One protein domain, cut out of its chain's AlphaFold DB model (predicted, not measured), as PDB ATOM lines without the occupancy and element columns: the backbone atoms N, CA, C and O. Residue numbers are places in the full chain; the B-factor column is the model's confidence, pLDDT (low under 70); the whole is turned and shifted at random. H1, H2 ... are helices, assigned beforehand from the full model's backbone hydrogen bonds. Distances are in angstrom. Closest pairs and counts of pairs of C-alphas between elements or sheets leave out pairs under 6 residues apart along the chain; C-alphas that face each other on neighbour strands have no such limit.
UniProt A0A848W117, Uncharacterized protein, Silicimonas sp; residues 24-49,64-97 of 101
ATOM      1  N   PRO A  24      19.012  39.668 -44.862       72.56
ATOM      2  CA  PRO A  24      19.728  39.280 -43.659       72.56
ATOM      3  C   PRO A  24      19.072  39.891 -42.419       72.56
ATOM      4  O   PRO A  24      18.459  40.956 -42.490       72.56
ATOM      5  N   ASP A  25      19.253  39.249 -41.265       77.00
ATOM      6  CA  ASP A  25      18.779  39.793 -39.993       77.00
ATOM      7  C   ASP A  25      19.448  41.151 -39.699       77.00
ATOM      8  O   ASP A  25      20.651  41.250 -39.430       77.00
ATOM      9  N   LEU A  26      18.646  42.216 -39.777       78.69
ATOM     10  CA  LEU A  26      19.056  43.591 -39.470       78.69
ATOM     11  C   LEU A  26      18.930  43.906 -37.965       78.69
ATOM     12  O   LEU A  26      19.244  45.020 -37.537       78.69
ATOM     13  N   GLY A  27      18.485  42.937 -37.153       77.81
ATOM     14  CA  GLY A  27      18.220  43.075 -35.720       77.81
ATOM     15  C   GLY A  27      17.067  44.015 -35.379       77.81
ATOM     16  O   GLY A  27      17.033  44.551 -34.275       77.81
ATOM     17  N   ILE A  28      16.148  44.252 -36.317       80.94
ATOM     18  CA  ILE A  28      14.973  45.097 -36.111       80.94
ATOM     19  C   ILE A  28      13.801  44.190 -35.721       80.94
ATOM     20  O   ILE A  28      13.396  43.329 -36.491       80.94
ATOM     21  N   GLY A  29      13.206  44.396 -34.544       76.50
ATOM     22  CA  GLY A  29      12.071  43.586 -34.065       76.50
ATOM     23  C   GLY A  29      10.739  43.821 -34.797       76.50
ATOM     24  O   GLY A  29       9.709  43.308 -34.375       76.50
ATOM     25  N   ASN A  30      10.740  44.633 -35.855       82.31
ATOM     26  CA  ASN A  30       9.570  44.998 -36.642       82.31
ATOM     27  C   ASN A  30       9.749  44.491 -38.082       82.31
ATOM     28  O   ASN A  30      10.678  44.910 -38.778       82.31
ATOM     29  N   GLU A  31       8.854  43.606 -38.528       81.38
ATOM     30  CA  GLU A  31       8.919  42.965 -39.850       81.38
ATOM     31  C   GLU A  31       8.795  43.968 -41.003       81.38
ATOM     32  O   GLU A  31       9.530  43.870 -41.984       81.38
ATOM     33  N   TYR A  32       7.925  44.971 -40.867       82.06
ATOM     34  CA  TYR A  32       7.747  46.008 -41.885       82.06
ATOM     35  C   TYR A  32       9.028  46.826 -42.078       82.06
ATOM     36  O   TYR A  32       9.485  47.014 -43.203       82.06
ATOM     37  N   LEU A  33       9.645  47.276 -40.980       82.69
ATOM     38  CA  LEU A  33      10.901  48.027 -41.050       82.69
ATOM     39  C   LEU A  33      12.038  47.160 -41.594       82.69
ATOM     40  O   LEU A  33      12.834  47.632 -42.401       82.69
ATOM     41  N   SER A  34      12.086  45.887 -41.204       82.94
ATOM     42  CA  SER A  34      13.082  44.938 -41.708       82.94
ATOM     43  C   SER A  34      13.004  44.783 -43.226       82.94
ATOM     44  O   SER A  34      14.029  44.893 -43.898       82.94
ATOM     45  N   GLN A  35      11.800  44.607 -43.781       84.50
ATOM     46  CA  GLN A  35      11.611  44.540 -45.233       84.50
ATOM     47  C   GLN A  35      11.945  45.870 -45.913       84.50
ATOM     48  O   GLN A  35      12.710  45.886 -46.872       84.50
ATOM     49  N   PHE A  36      11.465  46.993 -45.371       85.19
ATOM     50  CA  PHE A  36      11.699  48.324 -45.937       85.19
ATOM     51  C   PHE A  36      13.190  48.683 -46.044       85.19
ATOM     52  O   PHE A  36      13.642  49.267 -47.033       85.19
ATOM     53  N   PHE A  37      13.982  48.360 -45.020       86.06
ATOM     54  CA  PHE A  37      15.425  48.599 -45.049       86.06
ATOM     55  C   PHE A  37      16.169  47.585 -45.912       86.06
ATOM     56  O   PHE A  37      17.170  47.937 -46.535       86.06
ATOM     57  N   CYS A  38      15.672  46.353 -45.991       84.69
ATOM     58  CA  CYS A  38      16.235  45.359 -46.887       84.69
ATOM     59  C   CYS A  38      16.054  45.737 -48.364       84.69
ATOM     60  O   CYS A  38      17.013  45.648 -49.126       84.69
ATOM     61  N   GLU A  39      14.879  46.227 -48.767       84.94
ATOM     62  CA  GLU A  39      14.653  46.691 -50.142       84.94
ATOM     63  C   GLU A  39      15.599  47.839 -50.514       84.94
ATOM     64  O   GLU A  39      16.203  47.815 -51.584       84.94
ATOM     65  N   GLN A  40      15.812  48.797 -49.607       85.62
ATOM     66  CA  GLN A  40      16.780  49.880 -49.821       85.62
ATOM     67  C   GLN A  40      18.220  49.368 -49.934       85.62
ATOM     68  O   GLN A  40      18.977  49.847 -50.774       85.62
ATOM     69  N   LEU A  41      18.615  48.392 -49.111       83.81
ATOM     70  CA  LEU A  41      19.934  47.765 -49.222       83.81
ATOM     71  C   LEU A  41      20.088  47.003 -50.542       83.81
ATOM     72  O   LEU A  41      21.148  47.077 -51.158       83.81
ATOM     73  N   SER A  42      19.045  46.307 -50.993       83.31
ATOM     74  CA  SER A  42      19.047  45.594 -52.271       83.31
ATOM     75  C   SER A  42      19.108  46.544 -53.466       83.31
ATOM     76  O   SER A  42      19.771  46.224 -54.450       83.31
ATOM     77  N   ASP A  43      18.450  47.701 -53.394       84.12
ATOM     78  CA  ASP A  43      18.541  48.745 -54.419       84.12
ATOM     79  C   ASP A  43      19.970  49.302 -54.513       84.12
ATOM     80  O   ASP A  43      20.534  49.399 -55.604       84.12
ATOM     81  N   LEU A  44      20.607  49.553 -53.361       82.00
ATOM     82  CA  LEU A  44      22.002  50.005 -53.289       82.00
ATOM     83  C   LEU A  44      23.003  48.945 -53.766       82.00
ATOM     84  O   LEU A  44      23.984  49.279 -54.432       82.00
ATOM     85  N   ALA A  45      22.779  47.674 -53.432       79.25
ATOM     86  CA  ALA A  45      23.603  46.564 -53.907       79.25
ATOM     87  C   ALA A  45      23.468  46.356 -55.428       79.25
ATOM     88  O   ALA A  45      24.395  45.862 -56.070       79.25
ATOM     89  N   GLY A  46      22.351  46.797 -56.012       69.25
ATOM     90  CA  GLY A  46      22.038  46.641 -57.424       69.25
ATOM     91  C   GLY A  46      21.515  45.239 -57.764       69.25
ATOM     92  O   GLY A  46      21.559  44.315 -56.948       69.25
ATOM     93  N   PRO A  47      20.983  45.044 -58.984       61.31
ATOM     94  CA  PRO A  47      20.428  43.762 -59.388       61.31
ATOM     95  C   PRO A  47      21.512  42.676 -59.390       61.31
ATOM     96  O   PRO A  47      22.492  42.772 -60.131       61.31
ATOM     97  N   VAL A  48      21.278  41.592 -58.640       56.53
ATOM     98  CA  VAL A  48      22.109  40.371 -58.566       56.53
ATOM     99  C   VAL A  48      22.017  39.562 -59.871       56.53
ATOM    100  O   VAL A  48      21.766  38.362 -59.877       56.53
ATOM    101  N   THR A  49      22.127  40.210 -61.031       48.47
ATOM    102  CA  THR A  49      21.921  39.530 -62.313       48.47
ATOM    103  C   THR A  49      23.190  38.945 -62.899       48.47
ATOM    104  O   THR A  49      23.065  37.956 -63.614       48.47
ATOM    105  N   PRO A  64      30.984  49.497 -39.323       66.94
ATOM    106  CA  PRO A  64      30.954  48.836 -38.027       66.94
ATOM    107  C   PRO A  64      31.157  47.313 -38.192       66.94
ATOM    108  O   PRO A  64      30.526  46.710 -39.064       66.94
ATOM    109  N   PRO A  65      32.007  46.660 -37.374       68.56
ATOM    110  CA  PRO A  65      32.464  45.283 -37.607       68.56
ATOM    111  C   PRO A  65      31.329  44.247 -37.607       68.56
ATOM    112  O   PRO A  65      31.381  43.265 -38.348       68.56
ATOM    113  N   ASP A  66      30.256  44.491 -36.851       72.62
ATOM    114  CA  ASP A  66      29.054  43.647 -36.832       72.62
ATOM    115  C   ASP A  66      28.326  43.614 -38.184       72.62
ATOM    116  O   ASP A  66      27.698  42.616 -38.550       72.62
ATOM    117  N   TRP A  67      28.435  44.702 -38.942       74.25
ATOM    118  CA  TRP A  67      27.725  44.931 -40.194       74.25
ATOM    119  C   TRP A  67      28.489  44.373 -41.404       74.25
ATOM    120  O   TRP A  67      27.872  43.944 -42.375       74.25
ATOM    121  N   VAL A  68      29.819  44.263 -41.315       71.00
ATOM    122  CA  VAL A  68      30.696  43.707 -42.374       71.00
ATOM    123  C   VAL A  68      30.444  42.211 -42.629       71.00
ATOM    124  O   VAL A  68      30.716  41.683 -43.715       71.00
ATOM    125  N   GLN A  69      29.895  41.511 -41.635       73.12
ATOM    126  CA  GLN A  69      29.538  40.095 -41.745       73.12
ATOM    127  C   GLN A  69      28.292  39.860 -42.603       73.12
ATOM    128  O   GLN A  69      28.071  38.737 -43.046       73.12
ATOM    129  N   VAL A  70      27.508  40.905 -42.877       77.62
ATOM    130  CA  VAL A  70      26.280  40.810 -43.661       77.62
ATOM    131  C   VAL A  70      26.605  40.966 -45.156       77.62
ATOM    132  O   VAL A  70      27.027  42.052 -45.560       77.62
ATOM    133  N   PRO A  71      26.408  39.928 -45.998       78.38
ATOM    134  CA  PRO A  71      26.778  39.973 -47.417       78.38
ATOM    135  C   PRO A  71      26.104  41.117 -48.182       78.38
ATOM    136  O   PRO A  71      26.783  41.878 -48.861       78.38
ATOM    137  N   LEU A  72      24.803  41.327 -47.970       80.50
ATOM    138  CA  LEU A  72      24.049  42.395 -48.630       80.50
ATOM    139  C   LEU A  72      24.611  43.796 -48.330       80.50
ATOM    140  O   LEU A  72      24.673  44.658 -49.198       80.50
ATOM    141  N   ILE A  73      25.066  44.017 -47.096       81.69
ATOM    142  CA  ILE A  73      25.622  45.302 -46.651       81.69
ATOM    143  C   ILE A  73      27.030  45.483 -47.193       81.69
ATOM    144  O   ILE A  73      27.412  46.586 -47.571       81.69
ATOM    145  N   ARG A  74      27.790  44.390 -47.284       80.56
ATOM    146  CA  ARG A  74      29.088  44.361 -47.951       80.56
ATOM    147  C   ARG A  74      28.969  44.776 -49.416       80.56
ATOM    148  O   ARG A  74      29.800  45.545 -49.890       80.56
ATOM    149  N   ASP A  75      27.953  44.283 -50.112       80.38
ATOM    150  CA  ASP A  75      27.743  44.581 -51.527       80.38
ATOM    151  C   ASP A  75      27.180  45.994 -51.731       80.38
ATOM    152  O   ASP A  75      27.729  46.748 -52.534       80.38
ATOM    153  N   ALA A  76      26.214  46.427 -50.913       82.75
ATOM    154  CA  ALA A  76      25.752  47.818 -50.888       82.75
ATOM    155  C   ALA A  76      26.897  48.808 -50.595       82.75
ATOM    156  O   ALA A  76      27.016  49.839 -51.258       82.75
ATOM    157  N   TRP A  77      27.799  48.471 -49.666       83.50
ATOM    158  CA  TRP A  77      28.972  49.285 -49.330       83.50
ATOM    159  C   TRP A  77      29.952  49.431 -50.493       83.50
ATOM    160  O   TRP A  77      30.533  50.498 -50.697       83.50
ATOM    161  N   ARG A  78      30.165  48.353 -51.257       81.19
ATOM    162  CA  ARG A  78      31.045  48.377 -52.434       81.19
ATOM    163  C   ARG A  78      30.512  49.303 -53.517       81.19
ATOM    164  O   ARG A  78      31.324  49.992 -54.152       81.19
ATOM    165  N   SER A  79      29.191  49.317 -53.680       83.19
ATOM    166  CA  SER A  79      28.471  50.198 -54.594       83.19
ATOM    167  C   SER A  79      28.504  51.655 -54.125       83.19
ATOM    168  O   SER A  79      28.999  52.513 -54.854       83.19
ATOM    169  N   ASP A  80      28.036  51.943 -52.904       83.19
ATOM    170  CA  ASP A  80      27.967  53.299 -52.347       83.19
ATOM    171  C   ASP A  80      28.170  53.296 -50.812       83.19
ATOM    172  O   ASP A  80      27.223  53.070 -50.047       83.19
ATOM    173  N   PRO A  81      29.395  53.565 -50.317       82.69
ATOM    174  CA  PRO A  81      29.688  53.516 -48.884       82.69
ATOM    175  C   PRO A  81      29.023  54.659 -48.106       82.69
ATOM    176  O   PRO A  81      28.628  54.467 -46.957       82.69
ATOM    177  N   ALA A  82      28.846  55.836 -48.717       85.50
ATOM    178  CA  ALA A  82      28.247  56.991 -48.050       85.50
ATOM    179  C   ALA A  82      26.757  56.753 -47.774       85.50
ATOM    180  O   ALA A  82      26.303  56.921 -46.639       85.50
ATOM    181  N   LYS A  83      26.010  56.283 -48.782       85.00
ATOM    182  CA  LYS A  83      24.594  55.929 -48.604       85.00
ATOM    183  C   LYS A  83      24.413  54.720 -47.704       85.00
ATOM    184  O   LYS A  83      23.488  54.700 -46.898       85.00
ATOM    185  N   THR A  84      25.309  53.741 -47.794       85.81
ATOM    186  CA  THR A  84      25.252  52.566 -46.922       85.81
ATOM    187  C   THR A  84      25.457  52.955 -45.456       85.81
ATOM    188  O   THR A  84      24.691  52.507 -44.609       85.81
ATOM    189  N   LEU A  85      26.403  53.847 -45.128       85.56
ATOM    190  CA  LEU A  85      26.556  54.386 -43.765       85.56
ATOM    191  C   LEU A  85      25.313  55.124 -43.279       85.56
ATOM    192  O   LEU A  85      24.899  54.957 -42.130       85.56
ATOM    193  N   GLU A  86      24.727  55.947 -44.143       88.88
ATOM    194  CA  GLU A  86      23.513  56.681 -43.816       88.88
ATOM    195  C   GLU A  86      22.353  55.722 -43.515       88.88
ATOM    196  O   GLU A  86      21.645  55.885 -42.521       88.88
ATOM    197  N   LEU A  87      22.209  54.670 -44.322       87.75
ATOM    198  CA  LEU A  87      21.192  53.646 -44.136       87.75
ATOM    199  C   LEU A  87      21.434  52.830 -42.863       87.75
ATOM    200  O   LEU A  87      20.503  52.637 -42.087       87.75
ATOM    201  N   ILE A  88      22.680  52.435 -42.581       86.25
ATOM    202  CA  ILE A  88      23.061  51.776 -41.321       86.25
ATOM    203  C   ILE A  88      22.703  52.663 -40.125       86.25
ATOM    204  O   ILE A  88      22.172  52.168 -39.132       86.25
ATOM    205  N   LYS A  89      22.952  53.975 -40.204       87.12
ATOM    206  CA  LYS A  89      22.572  54.916 -39.145       87.12
ATOM    207  C   LYS A  89      21.055  54.935 -38.937       87.12
ATOM    208  O   LYS A  89      20.612  54.772 -37.806       87.12
ATOM    209  N   ARG A  90      20.269  55.043 -40.012       88.44
ATOM    210  CA  ARG A  90      18.796  54.997 -39.946       88.44
ATOM    211  C   ARG A  90      18.287  53.679 -39.362       88.44
ATOM    212  O   ARG A  90      17.364  53.686 -38.556       88.44
ATOM    213  N   ILE A  91      18.903  52.557 -39.738       85.62
ATOM    214  CA  ILE A  91      18.565  51.246 -39.183       85.62
ATOM    215  C   ILE A  91      18.868  51.217 -37.679       85.62
ATOM    216  O   ILE A  91      18.035  50.758 -36.904       85.62
ATOM    217  N   ARG A  92      20.017  51.746 -37.244       84.75
ATOM    218  CA  ARG A  92      20.364  51.860 -35.819       84.75
ATOM    219  C   ARG A  92      19.393  52.745 -35.044       84.75
ATOM    220  O   ARG A  92      18.982  52.366 -33.952       84.75
ATOM    221  N   ASP A  93      18.992  53.877 -35.615       87.00
ATOM    222  CA  ASP A  93      17.989  54.770 -35.024       87.00
ATOM    223  C   ASP A  93      16.611  54.083 -34.913       87.00
ATOM    224  O   ASP A  93      15.866  54.331 -33.967       87.00
ATOM    225  N   ALA A  94      16.297  53.155 -35.824       82.88
ATOM    226  CA  ALA A  94      15.111  52.294 -35.768       82.88
ATOM    227  C   ALA A  94      15.242  51.101 -34.793       82.88
ATOM    228  O   ALA A  94      14.331  50.274 -34.705       82.88
ATOM    229  N   GLY A  95      16.355  50.997 -34.057       81.69
ATOM    230  CA  GLY A  95      16.631  49.917 -33.106       81.69
ATOM    231  C   GLY A  95      17.347  48.698 -33.698       81.69
ATOM    232  O   GLY A  95      17.384  47.655 -33.053       81.69
ATOM    233  N   GLY A  96      17.902  48.814 -34.907       72.31
ATOM    234  CA  GLY A  96      18.661  47.765 -35.593       72.31
ATOM    235  C   GLY A  96      20.160  47.732 -35.253       72.31
ATOM    236  O   GLY A  96      20.711  48.665 -34.672       72.31
ATOM    237  N   ARG A  97      20.804  46.607 -35.600       67.81
ATOM    238  CA  ARG A  97      21.982  45.987 -34.933       67.81
ATOM    239  C   ARG A  97      23.018  46.936 -34.294       67.81
ATOM    240  O   ARG A  97      23.544  47.826 -34.965       67.81
TER     241      ARG A  97
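AT A GLANCE: This is residues 24 to 49 and 64 to 97 of the 101 residues of an uncharacterized protein of Silicimonas sp (UniProt A0A848W117). Two long helices, H1 and H4, run side by side in opposite ways, and the shorter H3 packs slantwise on residues 41 to 45 of H1 and 83 to 85 of H4. The printed part has 60 residues with four named helices, H1 to H4 in chain order, and no named strand: all helix. It is compact, with radius of gyration of the C-alphas 10.5 A and spans of 29, 23 and 18 A.

IN THESE COORDINATES: H1, residues 31 to 45, begins at C-alpha (8.919, 42.965, -39.850) and measures 20.6 A. H2 is residues 65 to 68; H3, residues 71 to 79, measures 12.6 A. H4, residues 81 to 93, measures 18.2 A and ends at C-alpha (17.989, 54.770, -35.024).

HOW THE PARTS SIT: H1 and H4 touch at a shallow tilt of 7 degrees, opposite ways; their closest C-alphas, Phe 37 and Ile 91, are 7.2 A apart. H3 touches H1 at a steep tilt of 43 degrees, the same way, closest at C-alphas Ala 45 and Ala 76, 3.9 A. H3 and H4 form a helical hairpin at 44 degrees, closest at C-alphas Trp 77 and Thr 84, 5.5 A. H2 only just touches H3, only at the corner, with 3 pairs of C-alphas within 8 A, the closest Val 68 and Arg 74, 5.8 A. Every O i to N i+4 pair is within hydrogen-bond range in H1, H3 and H4; H2 is too short for one.

THE WHOLE: Residues 50 to 63 are not printed; C-alphas 49 and 64 are 27.5 A apart. Residues 46 to 49, 64 to 65 and 97 have pLDDT under 70.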